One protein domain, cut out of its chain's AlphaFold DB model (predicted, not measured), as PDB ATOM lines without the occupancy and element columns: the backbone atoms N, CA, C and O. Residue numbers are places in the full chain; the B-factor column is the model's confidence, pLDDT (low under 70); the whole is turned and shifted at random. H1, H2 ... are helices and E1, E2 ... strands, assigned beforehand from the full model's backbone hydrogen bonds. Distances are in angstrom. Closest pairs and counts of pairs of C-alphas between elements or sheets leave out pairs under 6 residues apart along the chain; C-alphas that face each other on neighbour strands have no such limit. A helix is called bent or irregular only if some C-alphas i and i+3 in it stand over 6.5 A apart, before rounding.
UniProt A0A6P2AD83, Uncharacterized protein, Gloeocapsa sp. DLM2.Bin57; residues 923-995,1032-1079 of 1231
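This is residues 923 to 995 and 1032 to 1079 of the 1231 residues of an uncharacterized protein of Gloeocapsa sp. DLM2.Bin57 (UniProt A0A6P2AD83). A twisted sheet of five parallel strands runs through the domain, with the short helices H3 and H4 over one face and the long helix H1 away from both, so that the sheet passes between H1 and H3. H2 sits near the edge strand E2, H5 beside H1 at the last printed residues, and a long loop, residues 972 to 991, is tied to E2 by a short parallel pairing. The printed part has 121 residues, with five named helices and five named strands alternating as E1 H1 E2 H2 E3 H3 E4 H4 E5 H5; the sheet's order is E2 E3 E4 E1 E5. The class is mixed, helices and strands, with under half of the residues in named elements. The whole is compact and rounded, with a radius of gyration of the C-alphas of 13.5 A and spans of 38 by 30 by 26 A.

The sheet runs from edge strand E2, residues 960 to 963, through E3, residues 992 to 994, E4, residues 1049 to 1054, and E1, residues 923 to 927, to edge strand E5, residues 1072 to 1074. From edge to edge the strands' lines turn by 85 degrees; E1 and E5 differ by 45 degrees in direction, E2 and E3 by 9 degrees. Backbone atoms within hydrogen-bond range include N 962 and O 993 at 2.8 A for E2 and E3, N 994 and O 1052 at 2.8 A for E3 and E4, N 925 and O 1051 at 2.9 A for E4 and E1, and N 926 and O 1072 at 2.8 A for E1 and E5. H3, residues 1032 to 1039, is at a height over the sheet of 9.4 A, over E4 and only just over E3, on which 3 of its C-alphas fall. It runs along the strands, at 24 degrees to E4 on the local plane. H4, residues 1061 to 1065, is on the same face at a height over the sheet of 8.8 A, only just over E1, on which 3 of its C-alphas fall. H3 and H4 are close but not clearly touching; their closest C-alphas, Ile 1033 and Ile 1064, are 7.7 A apart. H1, residues 939 to 955, only grazes the sheet with its residues 945 to 953, and its closest C-alphas to E3 are Glu 949 and Phe 993, 7.0 A apart. H2, residues 968 to 971, and H5, residues 1076 to 1079, also only graze the sheet, H5 being only just on it with 5 pairs of C-alphas within 10 A. With residues 946 to 949 alone H1 only just touches H2, with 3 pairs of C-alphas within 8 A; the closest, Ala 946 and Leu 971, are 6.1 A apart. With residues 948 to 951 alone H1 only just touches H5, also with 3 pairs; the closest C-alphas, Glu 951 and Tyr 1079, are 7.5 A apart. H1 is apart from H3 and H4. E1, H1, E2 and E4, H4, E5 are split strand-helix-strand units, two parallel strands with other strands between them in the sheet, each with a right-handed crossover; E2, H2, E3 is a strand-helix-strand unit of neighbour strands with a left-handed crossover. Every O i to N i+4 pair is within hydrogen-bond range in H1 and H4, and 2 of 4 are in H3; H2 and H5 are too short for such a pair.

E1 begins at C-alpha 923 (246.037, 188.886, 263.358) and is 13.1 A long. H1 is 24.0 A from C-alpha 939 (228.554, 170.908, 249.419) to C-alpha 955. E4 is the longest strand at 16.8 A, and H3 is 12.6 A. H3 is only just irregular: C-alphas 1036 and 1039 are 6.6 A apart. H5 ends at C-alpha 1079 (245.476, 181.713, 250.414).

The two C-alphas farthest apart, Ser 938 and Glu 1046, are 39.8 A apart. Residues 996 to 1031 are cut out, and C-alphas 995 and 1032 are 9.6 A apart across the cut. The links E1 to H1 and H2 to E3 are long. Mean pLDDT of the printed part is 85.4; residues 979 to 985 are under 70.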
ATOM      1  N   ASN A 923     246.394 188.695 264.760       94.94
ATOM      2  CA  ASN A 923     246.037 188.886 263.358       94.94
ATOM      3  C   ASN A 923     244.738 188.131 263.053       94.94
ATOM      4  O   ASN A 923     244.714 186.899 263.117       94.94
ATOM      5  N   ILE A 924     243.657 188.841 262.717       96.31
ATOM      6  CA  ILE A 924     242.380 188.218 262.341       96.31
ATOM      7  C   ILE A 924     242.116 188.443 260.855       96.31
ATOM      8  O   ILE A 924     241.966 189.577 260.406       96.31
ATOM      9  N   THR A 925     241.986 187.350 260.112       95.12
ATOM     10  CA  THR A 925     241.672 187.369 258.683       95.12
ATOM     11  C   THR A 925     240.281 186.795 258.465       95.12
ATOM     12  O   THR A 925     239.997 185.656 258.840       95.12
ATOM     13  N   ARG A 926     239.399 187.583 257.856       93.19
ATOM     14  CA  ARG A 926     238.063 187.178 257.424       93.19
ATOM     15  C   ARG A 926     238.113 186.729 255.967       93.19
ATOM     16  O   ARG A 926     238.631 187.439 255.112       93.19
ATOM     17  N   PHE A 927     237.520 185.572 255.705       90.62
ATOM     18  CA  PHE A 927     237.400 184.979 254.380       90.62
ATOM     19  C   PHE A 927     235.947 184.940 253.929       90.62
ATOM     20  O   PHE A 927     235.079 184.425 254.641       90.62
ATOM     21  N   GLU A 928     235.710 185.417 252.710       84.50
ATOM     22  CA  GLU A 928     234.421 185.305 252.036       84.50
ATOM     23  C   GLU A 928     234.418 184.106 251.093       84.50
ATOM     24  O   GLU A 928     234.972 184.114 249.996       84.50
ATOM     25  N   LEU A 929     233.772 183.032 251.537       82.06
ATOM     26  CA  LEU A 929     233.580 181.846 250.710       82.06
ATOM     27  C   LEU A 929     232.303 181.955 249.861       82.06
ATOM     28  O   LEU A 929     232.213 181.316 248.818       82.06
ATOM     29  N   GLY A 930     231.314 182.753 250.273       76.06
ATOM     30  CA  GLY A 930     230.025 182.903 249.592       76.06
ATOM     31  C   GLY A 930     229.120 181.667 249.710       76.06
ATOM     32  O   GLY A 930     229.549 180.534 249.480       76.06
ATOM     33  N   GLY A 931     227.839 181.873 250.032       74.25
ATOM     34  CA  GLY A 931     226.863 180.792 250.250       74.25
ATOM     35  C   GLY A 931     226.652 180.401 251.720       74.25
ATOM     36  O   GLY A 931     226.170 179.304 252.004       74.25
ATOM     37  N   ASP A 932     226.988 181.286 252.660       77.12
ATOM     38  CA  ASP A 932     226.900 181.076 254.111       77.12
ATOM     39  C   ASP A 932     225.956 182.009 254.863       77.12
ATOM     40  O   ASP A 932     225.905 181.970 256.093       77.12
ATOM     41  N   ASN A 933     225.102 182.738 254.143       76.31
ATOM     42  CA  ASN A 933     224.033 183.561 254.719       76.31
ATOM     43  C   ASN A 933     222.981 182.753 255.512       76.31
ATOM     44  O   ASN A 933     222.131 183.327 256.193       76.31
ATOM     45  N   SER A 934     223.060 181.418 255.488       77.00
ATOM     46  CA  SER A 934     222.282 180.519 256.341       77.00
ATOM     47  C   SER A 934     223.155 179.396 256.912       77.00
ATOM     48  O   SER A 934     224.242 179.117 256.416       77.00
ATOM     49  N   ASN A 935     222.637 178.674 257.910       82.00
ATOM     50  CA  ASN A 935     223.263 177.440 258.417       82.00
ATOM     51  C   ASN A 935     223.013 176.207 257.518       82.00
ATOM     52  O   ASN A 935     223.312 175.065 257.894       82.00
ATOM     53  N   SER A 936     222.413 176.425 256.347       81.25
ATOM     54  CA  SER A 936     222.161 175.421 255.320       81.25
ATOM     55  C   SER A 936     223.163 175.606 254.188       81.25
ATOM     56  O   SER A 936     222.849 176.174 253.148       81.25
ATOM     57  N   TRP A 937     224.385 175.134 254.420       84.62
ATOM     58  CA  TRP A 937     225.468 175.203 253.443       84.62
ATOM     59  C   TRP A 937     225.325 174.140 252.346       84.62
ATOM     60  O   TRP A 937     224.885 173.019 252.618       84.62
ATOM     61  N   SER A 938     225.706 174.510 251.121       83.62
ATOM     62  CA  SER A 938     225.858 173.613 249.967       83.62
ATOM     63  C   SER A 938     227.161 172.810 250.082       83.62
ATOM     64  O   SER A 938     228.109 173.283 250.706       83.62
ATOM     65  N   ASP A 939     227.278 171.643 249.444       83.69
ATOM     66  CA  ASP A 939     228.554 170.908 249.419       83.69
ATOM     67  C   ASP A 939     229.650 171.715 248.744       83.69
ATOM     68  O   ASP A 939     230.793 171.637 249.152       83.69
ATOM     69  N   SER A 940     229.314 172.572 247.773       83.31
ATOM     70  CA  SER A 940     230.340 173.403 247.141       83.31
ATOM     71  C   SER A 940     230.918 174.411 248.135       83.31
ATOM     72  O   SER A 940     232.099 174.737 248.065       83.31
ATOM     73  N   TYR A 941     230.111 174.917 249.073       87.06
ATOM     74  CA  TYR A 941     230.625 175.699 250.192       87.06
ATOM     75  C   TYR A 941     231.460 174.837 251.142       87.06
ATOM     76  O   TYR A 941     232.537 175.264 251.542       87.06
ATOM     77  N   LEU A 942     230.990 173.635 251.485       89.19
ATOM     78  CA  LEU A 942     231.679 172.744 252.421       89.19
ATOM     79  C   LEU A 942     233.030 172.248 251.888       89.19
ATOM     80  O   LEU A 942     233.996 172.265 252.638       89.19
ATOM     81  N   ASP A 943     233.117 171.885 250.609       87.50
ATOM     82  CA  ASP A 943     234.359 171.489 249.936       87.50
ATOM     83  C   ASP A 943     235.381 172.627 249.982       87.50
ATOM     84  O   ASP A 943     236.539 172.427 250.338       87.50
ATOM     85  N   ARG A 944     234.938 173.851 249.678       88.94
ATOM     86  CA  ARG A 944     235.791 175.046 249.736       88.94
ATOM     87  C   ARG A 944     236.218 175.375 251.164       88.94
ATOM     88  O   ARG A 944     237.376 175.707 251.390       88.94
ATOM     89  N   LEU A 945     235.314 175.231 252.130       91.75
ATOM     90  CA  LEU A 945     235.618 175.405 253.547       91.75
ATOM     91  C   LEU A 945     236.653 174.376 254.031       91.75
ATOM     92  O   LEU A 945     237.567 174.754 254.756       91.75
ATOM     93  N   ALA A 946     236.542 173.114 253.604       91.50
ATOM     94  CA  ALA A 946     237.497 172.052 253.921       91.50
ATOM     95  C   ALA A 946     238.865 172.276 253.271       91.50
ATOM     96  O   ALA A 946     239.894 172.051 253.898       91.50
ATOM     97  N   LEU A 947     238.899 172.772 252.033       92.00
ATOM     98  CA  LEU A 947     240.150 173.151 251.373       92.00
ATOM     99  C   LEU A 947     240.849 174.302 252.109       92.00
ATOM    100  O   LEU A 947     242.056 174.246 252.327       92.00
ATOM    101  N   LEU A 948     240.090 175.314 252.539       93.50
ATOM    102  CA  LEU A 948     240.635 176.434 253.303       93.50
ATOM    103  C   LEU A 948     241.099 176.013 254.709       93.50
ATOM    104  O   LEU A 948     242.130 176.488 255.177       93.50
ATOM    105  N   GLU A 949     240.374 175.114 255.373       94.75
ATOM    106  CA  GLU A 949     240.766 174.526 256.661       94.75
ATOM    107  C   GLU A 949     242.030 173.661 256.533       94.75
ATOM    108  O   GLU A 949     242.964 173.816 257.318       94.75
ATOM    109  N   GLY A 950     242.124 172.840 255.487       92.69
ATOM    110  CA  GLY A 950     243.339 172.092 255.171       92.69
ATOM    111  C   GLY A 950     244.540 173.008 254.923       92.69
ATOM    112  O   GLY A 950     245.634 172.741 255.420       92.69
ATOM    113  N   GLU A 951     244.344 174.125 254.215       93.69
ATOM    114  CA  GLU A 951     245.387 175.139 254.026       93.69
ATOM    115  C   GLU A 951     245.768 175.830 255.345       93.69
ATOM    116  O   GLU A 951     246.954 176.050 255.606       93.69
ATOM    117  N   PHE A 952     244.793 176.122 256.208       95.12
ATOM    118  CA  PHE A 952     245.045 176.652 257.548       95.12
ATOM    119  C   PHE A 952     245.928 175.704 258.362       95.12
ATOM    120  O   PHE A 952     246.960 176.134 258.877       95.12
ATOM    121  N   LEU A 953     245.576 174.418 258.445       94.38
ATOM    122  CA  LEU A 953     246.359 173.421 259.182       94.38
ATOM    123  C   LEU A 953     247.727 173.168 258.542       94.38
ATOM    124  O   LEU A 953     248.694 172.883 259.244       94.38
ATOM    125  N   ARG A 954     247.852 173.321 257.220       92.62
ATOM    126  CA  ARG A 954     249.149 173.252 256.540       92.62
ATOM    127  C   ARG A 954     250.071 174.400 256.964       92.62
ATOM    128  O   ARG A 954     251.259 174.169 257.174       92.62
ATOM    129  N   ARG A 955     249.543 175.624 257.089       92.06
ATOM    130  CA  ARG A 955     250.307 176.803 257.547       92.06
ATOM    131  C   ARG A 955     250.553 176.794 259.052       92.06
ATOM    132  O   ARG A 955     251.623 177.198 259.498       92.06
ATOM    133  N   PHE A 956     249.586 176.306 259.818       94.00
ATOM    134  CA  PHE A 956     249.627 176.226 261.272       94.00
ATOM    135  C   PHE A 956     249.354 174.777 261.716       94.00
ATOM    136  O   PHE A 956     248.235 174.473 262.126       94.00
ATOM    137  N   PRO A 957     250.360 173.876 261.701       90.50
ATOM    138  CA  PRO A 957     250.164 172.454 262.032       90.50
ATOM    139  C   PRO A 957     249.620 172.175 263.438       90.50
ATOM    140  O   PRO A 957     249.064 171.111 263.686       90.50
ATOM    141  N   GLN A 958     249.791 173.120 264.367       88.50
ATOM    142  CA  GLN A 958     249.244 173.075 265.733       88.50
ATOM    143  C   GLN A 958     248.009 173.978 265.907       88.50
ATOM    144  O   GLN A 958     247.569 174.238 267.030       88.50
ATOM    145  N   GLY A 959     247.486 174.514 264.803       91.94
ATOM    146  CA  GLY A 959     246.278 175.317 264.769       91.94
ATOM    147  C   GLY A 959     245.065 174.510 265.212       91.94
ATOM    148  O   GLY A 959     245.046 173.282 265.138       91.94
ATOM    149  N   LYS A 960     244.060 175.220 265.717       92.94
ATOM    150  CA  LYS A 960     242.869 174.615 266.303       92.94
ATOM    151  C   LYS A 960     241.605 175.020 265.564       92.94
ATOM    152  O   LYS A 960     241.434 176.186 265.210       92.94
ATOM    153  N   VAL A 961     240.703 174.066 265.367       92.94
ATOM    154  CA  VAL A 961     239.510 174.221 264.526       92.94
ATOM    155  C   VAL A 961     238.250 174.299 265.391       92.94
ATOM    156  O   VAL A 961     237.913 173.374 266.134       92.94
ATOM    157  N   ILE A 962     237.527 175.416 265.282       91.81
ATOM    158  CA  ILE A 962     236.251 175.674 265.956       91.81
ATOM    159  C   ILE A 962     235.160 175.800 264.901       91.81
ATOM    160  O   ILE A 962     235.065 176.790 264.177       91.81
ATOM    161  N   VAL A 963     234.283 174.807 264.836       91.44
ATOM    162  CA  VAL A 963     233.200 174.783 263.847       91.44
ATOM    163  C   VAL A 963     231.909 174.278 264.489       91.44
ATOM    164  O   VAL A 963     231.925 173.726 265.593       91.44
ATOM    165  N   PRO A 964     230.743 174.458 263.856       87.31
ATOM    166  CA  PRO A 964     229.480 173.996 264.407       87.31
ATOM    167  C   PRO A 964     229.474 172.470 264.483       87.31
ATOM    168  O   PRO A 964     230.148 171.797 263.705       87.31
ATOM    169  N   LYS A 965     228.642 171.889 265.354       83.88
ATOM    170  CA  LYS A 965     228.628 170.429 265.592       83.88
ATOM    171  C   LYS A 965     228.466 169.627 264.299       83.88
ATOM    172  O   LYS A 965     229.081 168.583 264.092       83.88
ATOM    173  N   ARG A 966     227.640 170.164 263.397       82.69
ATOM    174  CA  ARG A 966     227.363 169.611 262.067       82.69
ATOM    175  C   ARG A 966     228.589 169.578 261.149       82.69
ATOM    176  O   ARG A 966     228.554 168.830 260.185       82.69
ATOM    177  N   LEU A 967     229.642 170.337 261.425       83.56
ATOM    178  CA  LEU A 967     230.889 170.336 260.661       83.56
ATOM    179  C   LEU A 967     232.035 169.612 261.379       83.56
ATOM    180  O   LEU A 967     233.000 169.275 260.718       83.56
ATOM    181  N   GLY A 968     231.892 169.296 262.676       79.50
ATOM    182  CA  GLY A 968     232.897 168.613 263.513       79.50
ATOM    183  C   GLY A 968     233.721 167.522 262.812       79.50
ATOM    184  O   GLY A 968     234.824 167.752 262.362       79.50
ATOM    185  N   ASP A 969     233.125 166.352 262.664       70.44
ATOM    186  CA  ASP A 969     233.516 165.187 261.860       70.44
ATOM    187  C   ASP A 969     233.742 165.425 260.334       70.44
ATOM    188  O   ASP A 969     234.181 164.496 259.673       70.44
ATOM    189  N   ILE A 970     233.464 166.611 259.749       72.19
ATOM    190  CA  ILE A 970     233.899 166.947 258.361       72.19
ATOM    191  C   ILE A 970     235.306 167.540 258.407       72.19
ATOM    192  O   ILE A 970     236.159 167.148 257.623       72.19
ATOM    193  N   LEU A 971     235.514 168.490 259.321       75.62
ATOM    194  CA  LEU A 971     236.681 169.376 259.380       75.62
ATOM    195  C   LEU A 971     237.608 169.067 260.569       75.62
ATOM    196  O   LEU A 971     238.397 169.910 260.965       75.62
ATOM    197  N   GLY A 972     237.446 167.916 261.229       74.88
ATOM    198  CA  GLY A 972     238.273 167.526 262.379       74.88
ATOM    199  C   GLY A 972     238.249 168.513 263.557       74.88
ATOM    200  O   GLY A 972     239.297 168.876 264.075       74.88
ATOM    201  N   ALA A 973     237.072 168.970 263.992       81.81
ATOM    202  CA  ALA A 973     236.979 170.039 264.993       81.81
ATOM    203  C   ALA A 973     237.541 169.687 266.381       81.81
ATOM    204  O   ALA A 973     237.099 168.728 267.014       81.81
ATOM    205  N   ASP A 974     238.384 170.568 266.925       84.38
ATOM    206  CA  ASP A 974     238.831 170.527 268.324       84.38
ATOM    207  C   ASP A 974     237.733 170.979 269.306       84.38
ATOM    208  O   ASP A 974     237.754 170.646 270.500       84.38
ATOM    209  N   MET A 975     236.778 171.785 268.827       81.25
ATOM    210  CA  MET A 975     235.661 172.279 269.628       81.25
ATOM    211  C   MET A 975     234.435 172.619 268.792       81.25
ATOM    212  O   MET A 975     234.512 173.095 267.660       81.25
ATOM    213  N   THR A 976     233.271 172.419 269.407       82.62
ATOM    214  CA  THR A 976     231.989 172.766 268.803       82.62
ATOM    215  C   THR A 976     231.565 174.202 269.133       82.62
ATOM    216  O   THR A 976     231.333 174.532 270.300       82.62
ATOM    217  N   TYR A 977     231.368 175.020 268.093       83.94
ATOM    218  CA  TYR A 977     230.867 176.397 268.199       83.94
ATOM    219  C   TYR A 977     229.521 176.478 268.960       83.94
ATOM    220  O   TYR A 977     228.680 175.588 268.799       83.94
ATOM    221  N   MET A 978     229.317 177.518 269.782       74.44
ATOM    222  CA  MET A 978     228.184 177.763 270.707       74.44
ATOM    223  C   MET A 978     227.997 176.775 271.866       74.44
ATOM    224  O   MET A 978     227.581 177.178 272.945       74.44
ATOM    225  N   SER A 979     228.278 175.480 271.686       66.94
ATOM    226  CA  SER A 979     228.079 174.500 272.771       66.94
ATOM    227  C   SER A 979     229.265 174.381 273.723       66.94
ATOM    228  O   SER A 979     229.108 173.901 274.838       66.94
ATOM    229  N   GLN A 980     230.464 174.725 273.248       66.12
ATOM    230  CA  GLN A 980     231.720 174.558 273.985       66.12
ATOM    231  C   GLN A 980     232.603 175.813 273.914       66.12
ATOM    232  O   GLN A 980     233.654 175.852 274.540       66.12
ATOM    233  N   THR A 981     232.181 176.843 273.170       61.34
ATOM    234  CA  THR A 981     232.912 178.109 272.987       61.34
ATOM    235  C   THR A 981     233.015 178.936 274.256       61.34
ATOM    236  O   THR A 981     233.896 179.788 274.340       61.34
ATOM    237  N   ARG A 982     232.164 178.667 275.255       66.06
ATOM    238  CA  ARG A 982     232.214 179.288 276.579       66.06
ATOM    239  C   ARG A 982     232.842 178.349 277.617       66.06
ATOM    240  O   ARG A 982     232.867 177.140 277.438       66.06
ATOM    241  N   GLY A 983     233.439 178.912 278.668       58.00
ATOM    242  CA  GLY A 983     234.062 178.149 279.767       58.00
ATOM    243  C   GLY A 983     235.376 177.385 279.495       58.00
ATOM    244  O   GLY A 983     236.124 177.182 280.439       58.00
ATOM    245  N   ALA A 984     235.734 177.016 278.257       62.28
ATOM    246  CA  ALA A 984     236.931 176.194 278.000       62.28
ATOM    247  C   ALA A 984     238.242 176.997 277.828       62.28
ATOM    248  O   ALA A 984     238.266 178.049 277.180       62.28
ATOM    249  N   ASN A 985     239.350 176.450 278.346       68.69
ATOM    250  CA  ASN A 985     240.704 177.023 278.287       68.69
ATOM    251  C   ASN A 985     241.649 176.344 277.274       68.69
ATOM    252  O   ASN A 985     242.813 176.725 277.164       68.69
ATOM    253  N   ARG A 986     241.162 175.364 276.510       73.44
ATOM    254  CA  ARG A 986     241.983 174.493 275.647       73.44
ATOM    255  C   ARG A 986     242.597 175.152 274.396       73.44
ATOM    256  O   ARG A 986     243.342 174.491 273.687       73.44
ATOM    257  N   PHE A 987     242.278 176.417 274.114       83.12
ATOM    258  CA  PHE A 987     242.743 177.157 272.924       83.12
ATOM    259  C   PHE A 987     243.838 178.189 273.229       83.12
ATOM    260  O   PHE A 987     244.281 178.890 272.323       83.12
ATOM    261  N   LYS A 988     244.264 178.302 274.495       86.69
ATOM    262  CA  LYS A 988     245.299 179.241 274.953       86.69
ATOM    263  C   LYS A 988     246.566 179.146 274.086       86.69
ATOM    264  O   LYS A 988     247.158 178.077 273.992       86.69
ATOM    265  N   GLY A 989     246.987 180.265 273.497       88.44
ATOM    266  CA  GLY A 989     248.216 180.370 272.702       88.44
ATOM    267  C   GLY A 989     248.166 179.686 271.333       88.44
ATOM    268  O   GLY A 989     249.210 179.489 270.716       88.44
ATOM    269  N   CYS A 990     246.982 179.298 270.849       91.19
ATOM    270  CA  CYS A 990     246.830 178.618 269.564       91.19
ATOM    271  C   CYS A 990     246.400 179.574 268.442       91.19
ATOM    272  O   CYS A 990     245.607 180.496 268.654       91.19
ATOM    273  N   HIS A 991     246.854 179.288 267.219       95.94
ATOM    274  CA  HIS A 991     246.194 179.778 266.005       95.94
ATOM    275  C   HIS A 991     244.807 179.137 265.907       95.94
ATOM    276  O   HIS A 991     244.637 177.981 266.306       95.94
ATOM    277  N   MET A 992     243.819 179.852 265.372       95.38
ATOM    278  CA  MET A 992     242.441 179.355 265.314       95.38
ATOM    279  C   MET A 992     241.829 179.483 263.926       95.38
ATOM    280  O   MET A 992     241.962 180.513 263.275       95.38
ATOM    281  N   PHE A 993     241.078 178.465 263.526       95.69
ATOM    282  CA  PHE A 993     240.162 178.508 262.395       95.69
ATOM    283  C   PHE A 993     238.733 178.447 262.922       95.69
ATOM    284  O   PHE A 993     238.384 177.518 263.652       95.69
ATOM    285  N   ILE A 994     237.904 179.434 262.587       94.19
ATOM    286  CA  ILE A 994     236.560 179.578 263.148       94.19
ATOM    287  C   ILE A 994     235.525 179.681 262.029       94.19
ATOM    288  O   ILE A 994     235.483 180.651 261.270       94.19
ATOM    289  N   LYS A 995     234.602 178.715 262.006       92.62
ATOM    290  CA  LYS A 995     233.329 178.821 261.286       92.62
ATOM    291  C   LYS A 995     232.197 178.978 262.306       92.62
ATOM    292  O   LYS A 995     231.810 177.988 262.929       92.62
ATOM    293  N   LEU A1032     230.891 185.617 268.763       88.69
ATOM    294  CA  LEU A1032     232.104 185.578 267.947       88.69
ATOM    295  C   LEU A1032     233.304 186.183 268.689       88.69
ATOM    296  O   LEU A1032     234.351 185.543 268.775       88.69
ATOM    297  N   ILE A1033     233.149 187.373 269.276       86.25
ATOM    298  CA  ILE A1033     234.197 188.064 270.042       86.25
ATOM    299  C   ILE A1033     234.619 187.225 271.250       86.25
ATOM    300  O   ILE A1033     235.815 187.053 271.509       86.25
ATOM    301  N   GLN A1034     233.658 186.627 271.961       81.69
ATOM    302  CA  GLN A1034     233.977 185.709 273.052       81.69
ATOM    303  C   GLN A1034     234.753 184.472 272.584       81.69
ATOM    304  O   GLN A1034     235.627 183.995 273.315       81.69
ATOM    305  N   THR A1035     234.454 183.960 271.387       87.69
ATOM    306  CA  THR A1035     235.160 182.817 270.795       87.69
ATOM    307  C   THR A1035     236.587 183.190 270.392       87.69
ATOM    308  O   THR A1035     237.520 182.457 270.712       87.69
ATOM    309  N   ILE A1036     236.790 184.355 269.768       89.00
ATOM    310  CA  ILE A1036     238.127 184.861 269.413       89.00
ATOM    311  C   ILE A1036     238.977 185.059 270.681       89.00
ATOM    312  O   ILE A1036     240.147 184.684 270.713       89.00
ATOM    313  N   GLY A1037     238.367 185.534 271.774       85.75
ATOM    314  CA  GLY A1037     238.983 185.673 273.104       85.75
ATOM    315  C   GLY A1037     239.585 184.399 273.711       85.75
ATOM    316  O   GLY A1037     240.279 184.471 274.730       85.75
ATOM    317  N   ARG A1038     239.330 183.216 273.135       83.06
ATOM    318  CA  ARG A1038     239.750 181.921 273.696       83.06
ATOM    319  C   ARG A1038     241.229 181.617 273.516       83.06
ATOM    320  O   ARG A1038     241.772 180.899 274.358       83.06
ATOM    321  N   ASN A1039     241.891 182.187 272.509       87.12
ATOM    322  CA  ASN A1039     243.340 182.019 272.374       87.12
ATOM    323  C   ASN A1039     244.142 182.796 273.432       87.12
ATOM    324  O   ASN A1039     245.329 182.536 273.602       87.12
ATOM    325  N   ARG A1040     243.496 183.701 274.186       84.12
ATOM    326  CA  ARG A1040     244.116 184.530 275.232       84.12
ATOM    327  C   ARG A1040     245.359 185.270 274.722       84.12
ATOM    328  O   ARG A1040     246.379 185.281 275.409       84.12
ATOM    329  N   TRP A1041     245.287 185.856 273.525       86.12
ATOM    330  CA  TRP A1041     246.445 186.415 272.813       86.12
ATOM    331  C   TRP A1041     247.359 187.300 273.665       86.12
ATOM    332  O   TRP A1041     248.579 187.241 273.568       86.12
ATOM    333  N   HIS A1042     246.779 188.052 274.588       82.12
ATOM    334  CA  HIS A1042     247.467 188.968 275.486       82.12
ATOM    335  C   HIS A1042     248.363 188.331 276.543       82.12
ATOM    336  O   HIS A1042     249.154 189.039 277.174       82.12
ATOM    337  N   TRP A1043     248.231 187.025 276.773       82.25
ATOM    338  CA  TRP A1043     249.160 186.247 277.597       82.25
ATOM    339  C   TRP A1043     250.406 185.818 276.816       82.25
ATOM    340  O   TRP A1043     251.405 185.464 277.433       82.25
ATOM    341  N   TYR A1044     250.371 185.914 275.486       86.06
ATOM    342  CA  TYR A1044     251.398 185.423 274.568       86.06
ATOM    343  C   TYR A1044     251.985 186.569 273.740       86.06
ATOM    344  O   TYR A1044     252.078 186.476 272.525       86.06
ATOM    345  N   ARG A1045     252.364 187.673 274.396       81.25
ATOM    346  CA  ARG A1045     252.764 188.935 273.732       81.25
ATOM    347  C   ARG A1045     253.906 188.795 272.721       81.25
ATOM    348  O   ARG A1045     254.011 189.621 271.828       81.25
ATOM    349  N   GLU A1046     254.748 187.783 272.890       86.62
ATOM    350  CA  GLU A1046     255.902 187.498 272.029       86.62
ATOM    351  C   GLU A1046     255.561 186.562 270.857       86.62
ATOM    352  O   GLU A1046     256.389 186.354 269.975       86.62
ATOM    353  N   GLN A1047     254.355 185.990 270.835       89.69
ATOM    354  CA  GLN A1047     253.886 185.079 269.798       89.69
ATOM    355  C   GLN A1047     252.828 185.772 268.941       89.69
ATOM    356  O   GLN A1047     251.798 186.214 269.454       89.69
ATOM    357  N   GLU A1048     253.048 185.795 267.629       93.19
ATOM    358  CA  GLU A1048     252.007 186.168 266.675       93.19
ATOM    359  C   GLU A1048     250.948 185.068 266.596       93.19
ATOM    360  O   GLU A1048     251.241 183.893 266.357       93.19
ATOM    361  N   LEU A1049     249.692 185.449 266.806       94.06
ATOM    362  CA  LEU A1049     248.553 184.545 266.765       94.06
ATOM    363  C   LEU A1049     247.643 184.918 265.608       94.06
ATOM    364  O   LEU A1049     247.235 186.066 265.458       94.06
ATOM    365  N   HIS A1050     247.282 183.908 264.824       96.00
ATOM    366  CA  HIS A1050     246.441 184.069 263.644       96.00
ATOM    367  C   HIS A1050     245.074 183.445 263.883       96.00
ATOM    368  O   HIS A1050     244.977 182.315 264.372       96.00
ATOM    369  N   VAL A1051     244.024 184.176 263.522       96.69
ATOM    370  CA  VAL A1051     242.637 183.721 263.592       96.69
ATOM    371  C   VAL A1051     242.003 183.864 262.215       96.69
ATOM    372  O   VAL A1051     241.848 184.972 261.711       96.69
ATOM    373  N   TRP A1052     241.640 182.745 261.597       96.75
ATOM    374  CA  TRP A1052     240.941 182.710 260.313       96.75
ATOM    375  C   TRP A1052     239.441 182.557 260.552       96.75
ATOM    376  O   TRP A1052     239.009 181.608 261.207       96.75
ATOM    377  N   LEU A1053     238.644 183.492 260.036       95.00
ATOM    378  CA  LEU A1053     237.195 183.541 260.219       95.00
ATOM    379  C   LEU A1053     236.469 183.312 258.892       95.00
ATOM    380  O   LEU A1053     236.695 184.036 257.930       95.00
ATOM    381  N   CYS A1054     235.537 182.360 258.862       91.50
ATOM    382  CA  CYS A1054     234.642 182.132 257.721       91.50
ATOM    383  C   CYS A1054     233.238 182.666 258.040       91.50
ATOM    384  O   CYS A1054     232.386 181.948 258.584       91.50
ATOM    385  N   LEU A1055     233.013 183.950 257.767       84.94
ATOM    386  CA  LEU A1055     231.812 184.674 258.190       84.94
ATOM    387  C   LEU A1055     230.832 184.889 257.037       84.94
ATOM    388  O   LEU A1055     231.277 185.139 255.920       84.94
ATOM    389  N   PRO A1056     229.516 184.882 257.325       77.69
ATOM    390  CA  PRO A1056     228.531 185.326 256.354       77.69
ATOM    391  C   PRO A1056     228.746 186.795 255.992       77.69
ATOM    392  O   PRO A1056     229.205 187.585 256.816       77.69
ATOM    393  N   GLU A1057     228.329 187.159 254.785       74.56
ATOM    394  CA  GLU A1057     228.475 188.496 254.194       74.56
ATOM    395  C   GLU A1057     227.946 189.611 255.111       74.56
ATOM    396  O   GLU A1057     228.604 190.624 255.316       74.56
ATOM    397  N   LYS A1058     226.821 189.360 255.792       77.25
ATOM    398  CA  LYS A1058     226.201 190.296 256.750       77.25
ATOM    399  C   LYS A1058     227.037 190.642 257.992       77.25
ATOM    400  O   LYS A1058     226.630 191.507 258.765       77.25
ATOM    401  N   ILE A1059     228.132 189.922 258.244       85.31
ATOM    402  CA  ILE A1059     229.108 190.248 259.287       85.31
ATOM    403  C   ILE A1059     230.408 190.634 258.590       85.31
ATOM    404  O   ILE A1059     231.134 189.772 258.089       85.31
ATOM    405  N   SER A1060     230.693 191.928 258.572       87.25
ATOM    406  CA  SER A1060     231.869 192.511 257.933       87.25
ATOM    407  C   SER A1060     233.088 192.497 258.864       87.25
ATOM    408  O   SER A1060     232.971 192.330 260.079       87.25
ATOM    409  N   ALA A1061     234.286 192.716 258.312       88.06
ATOM    410  CA  ALA A1061     235.475 192.961 259.134       88.06
ATOM    411  C   ALA A1061     235.345 194.257 259.960       88.06
ATOM    412  O   ALA A1061     235.794 194.291 261.107       88.06
ATOM    413  N   LYS A1062     234.663 195.284 259.422       87.69
ATOM    414  CA  LYS A1062     234.386 196.556 260.116       87.69
ATOM    415  C   LYS A1062     233.628 196.317 261.429       87.69
ATOM    416  O   LYS A1062     233.987 196.898 262.445       87.69
ATOM    417  N   ASP A1063     232.677 195.379 261.443       87.44
ATOM    418  CA  ASP A1063     231.908 195.015 262.645       87.44
ATOM    419  C   ASP A1063     232.771 194.433 263.778       87.44
ATOM    420  O   ASP A1063     232.428 194.544 264.954       87.44
ATOM    421  N   ILE A1064     233.890 193.789 263.437       88.31
ATOM    422  CA  ILE A1064     234.831 193.214 264.408       88.31
ATOM    423  C   ILE A1064     235.824 194.281 264.879       88.31
ATOM    424  O   ILE A1064     236.105 194.367 266.076       88.31
ATOM    425  N   VAL A1065     236.294 195.131 263.961       87.88
ATOM    426  CA  VAL A1065     237.146 196.293 264.270       87.88
ATOM    427  C   VAL A1065     236.438 197.258 265.217       87.88
ATOM    428  O   VAL A1065     237.029 197.687 266.206       87.88
ATOM    429  N   ALA A1066     235.143 197.484 264.998       81.88
ATOM    430  CA  ALA A1066     234.238 198.210 265.885       81.88
ATOM    431  C   ALA A1066     234.241 197.702 267.343       81.88
ATOM    432  O   ALA A1066     233.923 198.448 268.262       81.88
ATOM    433  N   ARG A1067     234.617 196.438 267.582       78.69
ATOM    434  CA  ARG A1067     234.722 195.829 268.921       78.69
ATOM    435  C   ARG A1067     236.149 195.847 269.486       78.69
ATOM    436  O   ARG A1067     236.433 195.147 270.460       78.69
ATOM    437  N   GLY A1068     237.060 196.613 268.883       80.25
ATOM    438  CA  GLY A1068     238.440 196.768 269.346       80.25
ATOM    439  C   GLY A1068     239.337 195.556 269.070       80.25
ATOM    440  O   GLY A1068     240.298 195.327 269.814       80.25
ATOM    441  N   LEU A1069     239.014 194.756 268.043       86.69
ATOM    442  CA  LEU A1069     239.854 193.658 267.556       86.69
ATOM    443  C   LEU A1069     240.319 193.927 266.116       86.69
ATOM    444  O   LEU A1069     239.489 194.251 265.271       86.69
ATOM    445  N   PRO A1070     241.612 193.752 265.794       91.75
ATOM    446  CA  PRO A1070     242.101 193.947 264.434       91.75
ATOM    447  C   PRO A1070     241.491 192.884 263.524       91.75
ATOM    448  O   PRO A1070     241.607 191.705 263.831       91.75
ATOM    449  N   CYS A1071     240.851 193.272 262.423       93.62
ATOM    450  CA  CYS A1071     240.329 192.327 261.443       93.62
ATOM    451  C   CYS A1071     240.403 192.907 260.034       93.62
ATOM    452  O   CYS A1071     240.003 194.045 259.802       93.62
ATOM    453  N   GLU A1072     240.884 192.104 259.093       91.44
ATOM    454  CA  GLU A1072     240.907 192.422 257.668       91.44
ATOM    455  C   GLU A1072     240.145 191.359 256.871       91.44
ATOM    456  O   GLU A1072     240.144 190.183 257.238       91.44
ATOM    457  N   THR A1073     239.499 191.762 255.775       89.12
ATOM    458  CA  THR A1073     238.953 190.813 254.794       89.12
ATOM    459  C   THR A1073     240.024 190.530 253.750       89.12
ATOM    460  O   THR A1073     240.670 191.463 253.274       89.12
ATOM    461  N   LYS A1074     240.231 189.254 253.414       86.50
ATOM    462  CA  LYS A1074     241.166 188.834 252.364       86.50
ATOM    463  C   LYS A1074     240.497 187.881 251.376       86.50
ATOM    464  O   LYS A1074     239.739 187.003 251.810       86.50
ATOM    465  N   PRO A1075     240.818 187.981 250.075       83.25
ATOM    466  CA  PRO A1075     240.348 187.027 249.085       83.25
ATOM    467  C   PRO A1075     240.827 185.610 249.394       83.25
ATOM    468  O   PRO A1075     242.008 185.359 249.646       83.25
ATOM    469  N   VAL A1076     239.912 184.643 249.319       87.50
ATOM    470  CA  VAL A1076     240.230 183.226 249.566       87.50
ATOM    471  C   VAL A1076     241.290 182.723 248.586       87.50
ATOM    472  O   VAL A1076     242.161 181.944 248.971       87.50
ATOM    473  N   ALA A1077     241.251 183.198 247.337       84.44
ATOM    474  CA  ALA A1077     242.171 182.781 246.286       84.44
ATOM    475  C   ALA A1077     243.645 183.053 246.610       84.44
ATOM    476  O   ALA A1077     244.491 182.253 246.218       84.44
ATOM    477  N   GLU A1078     243.941 184.121 247.358       82.19
ATOM    478  CA  GLU A1078     245.308 184.477 247.761       82.19
ATOM    479  C   GLU A1078     245.922 183.461 248.730       82.19
ATOM    480  O   GLU A1078     247.145 183.336 248.835       82.19
ATOM    481  N   TYR A1079     245.070 182.708 249.429       86.44
ATOM    482  CA  TYR A1079     245.476 181.713 250.414       86.44
ATOM    483  C   TYR A1079     245.332 180.290 249.885       86.44
ATOM    484  O   TYR A1079     246.254 179.491 250.032       86.44
TER     485      TYR A1079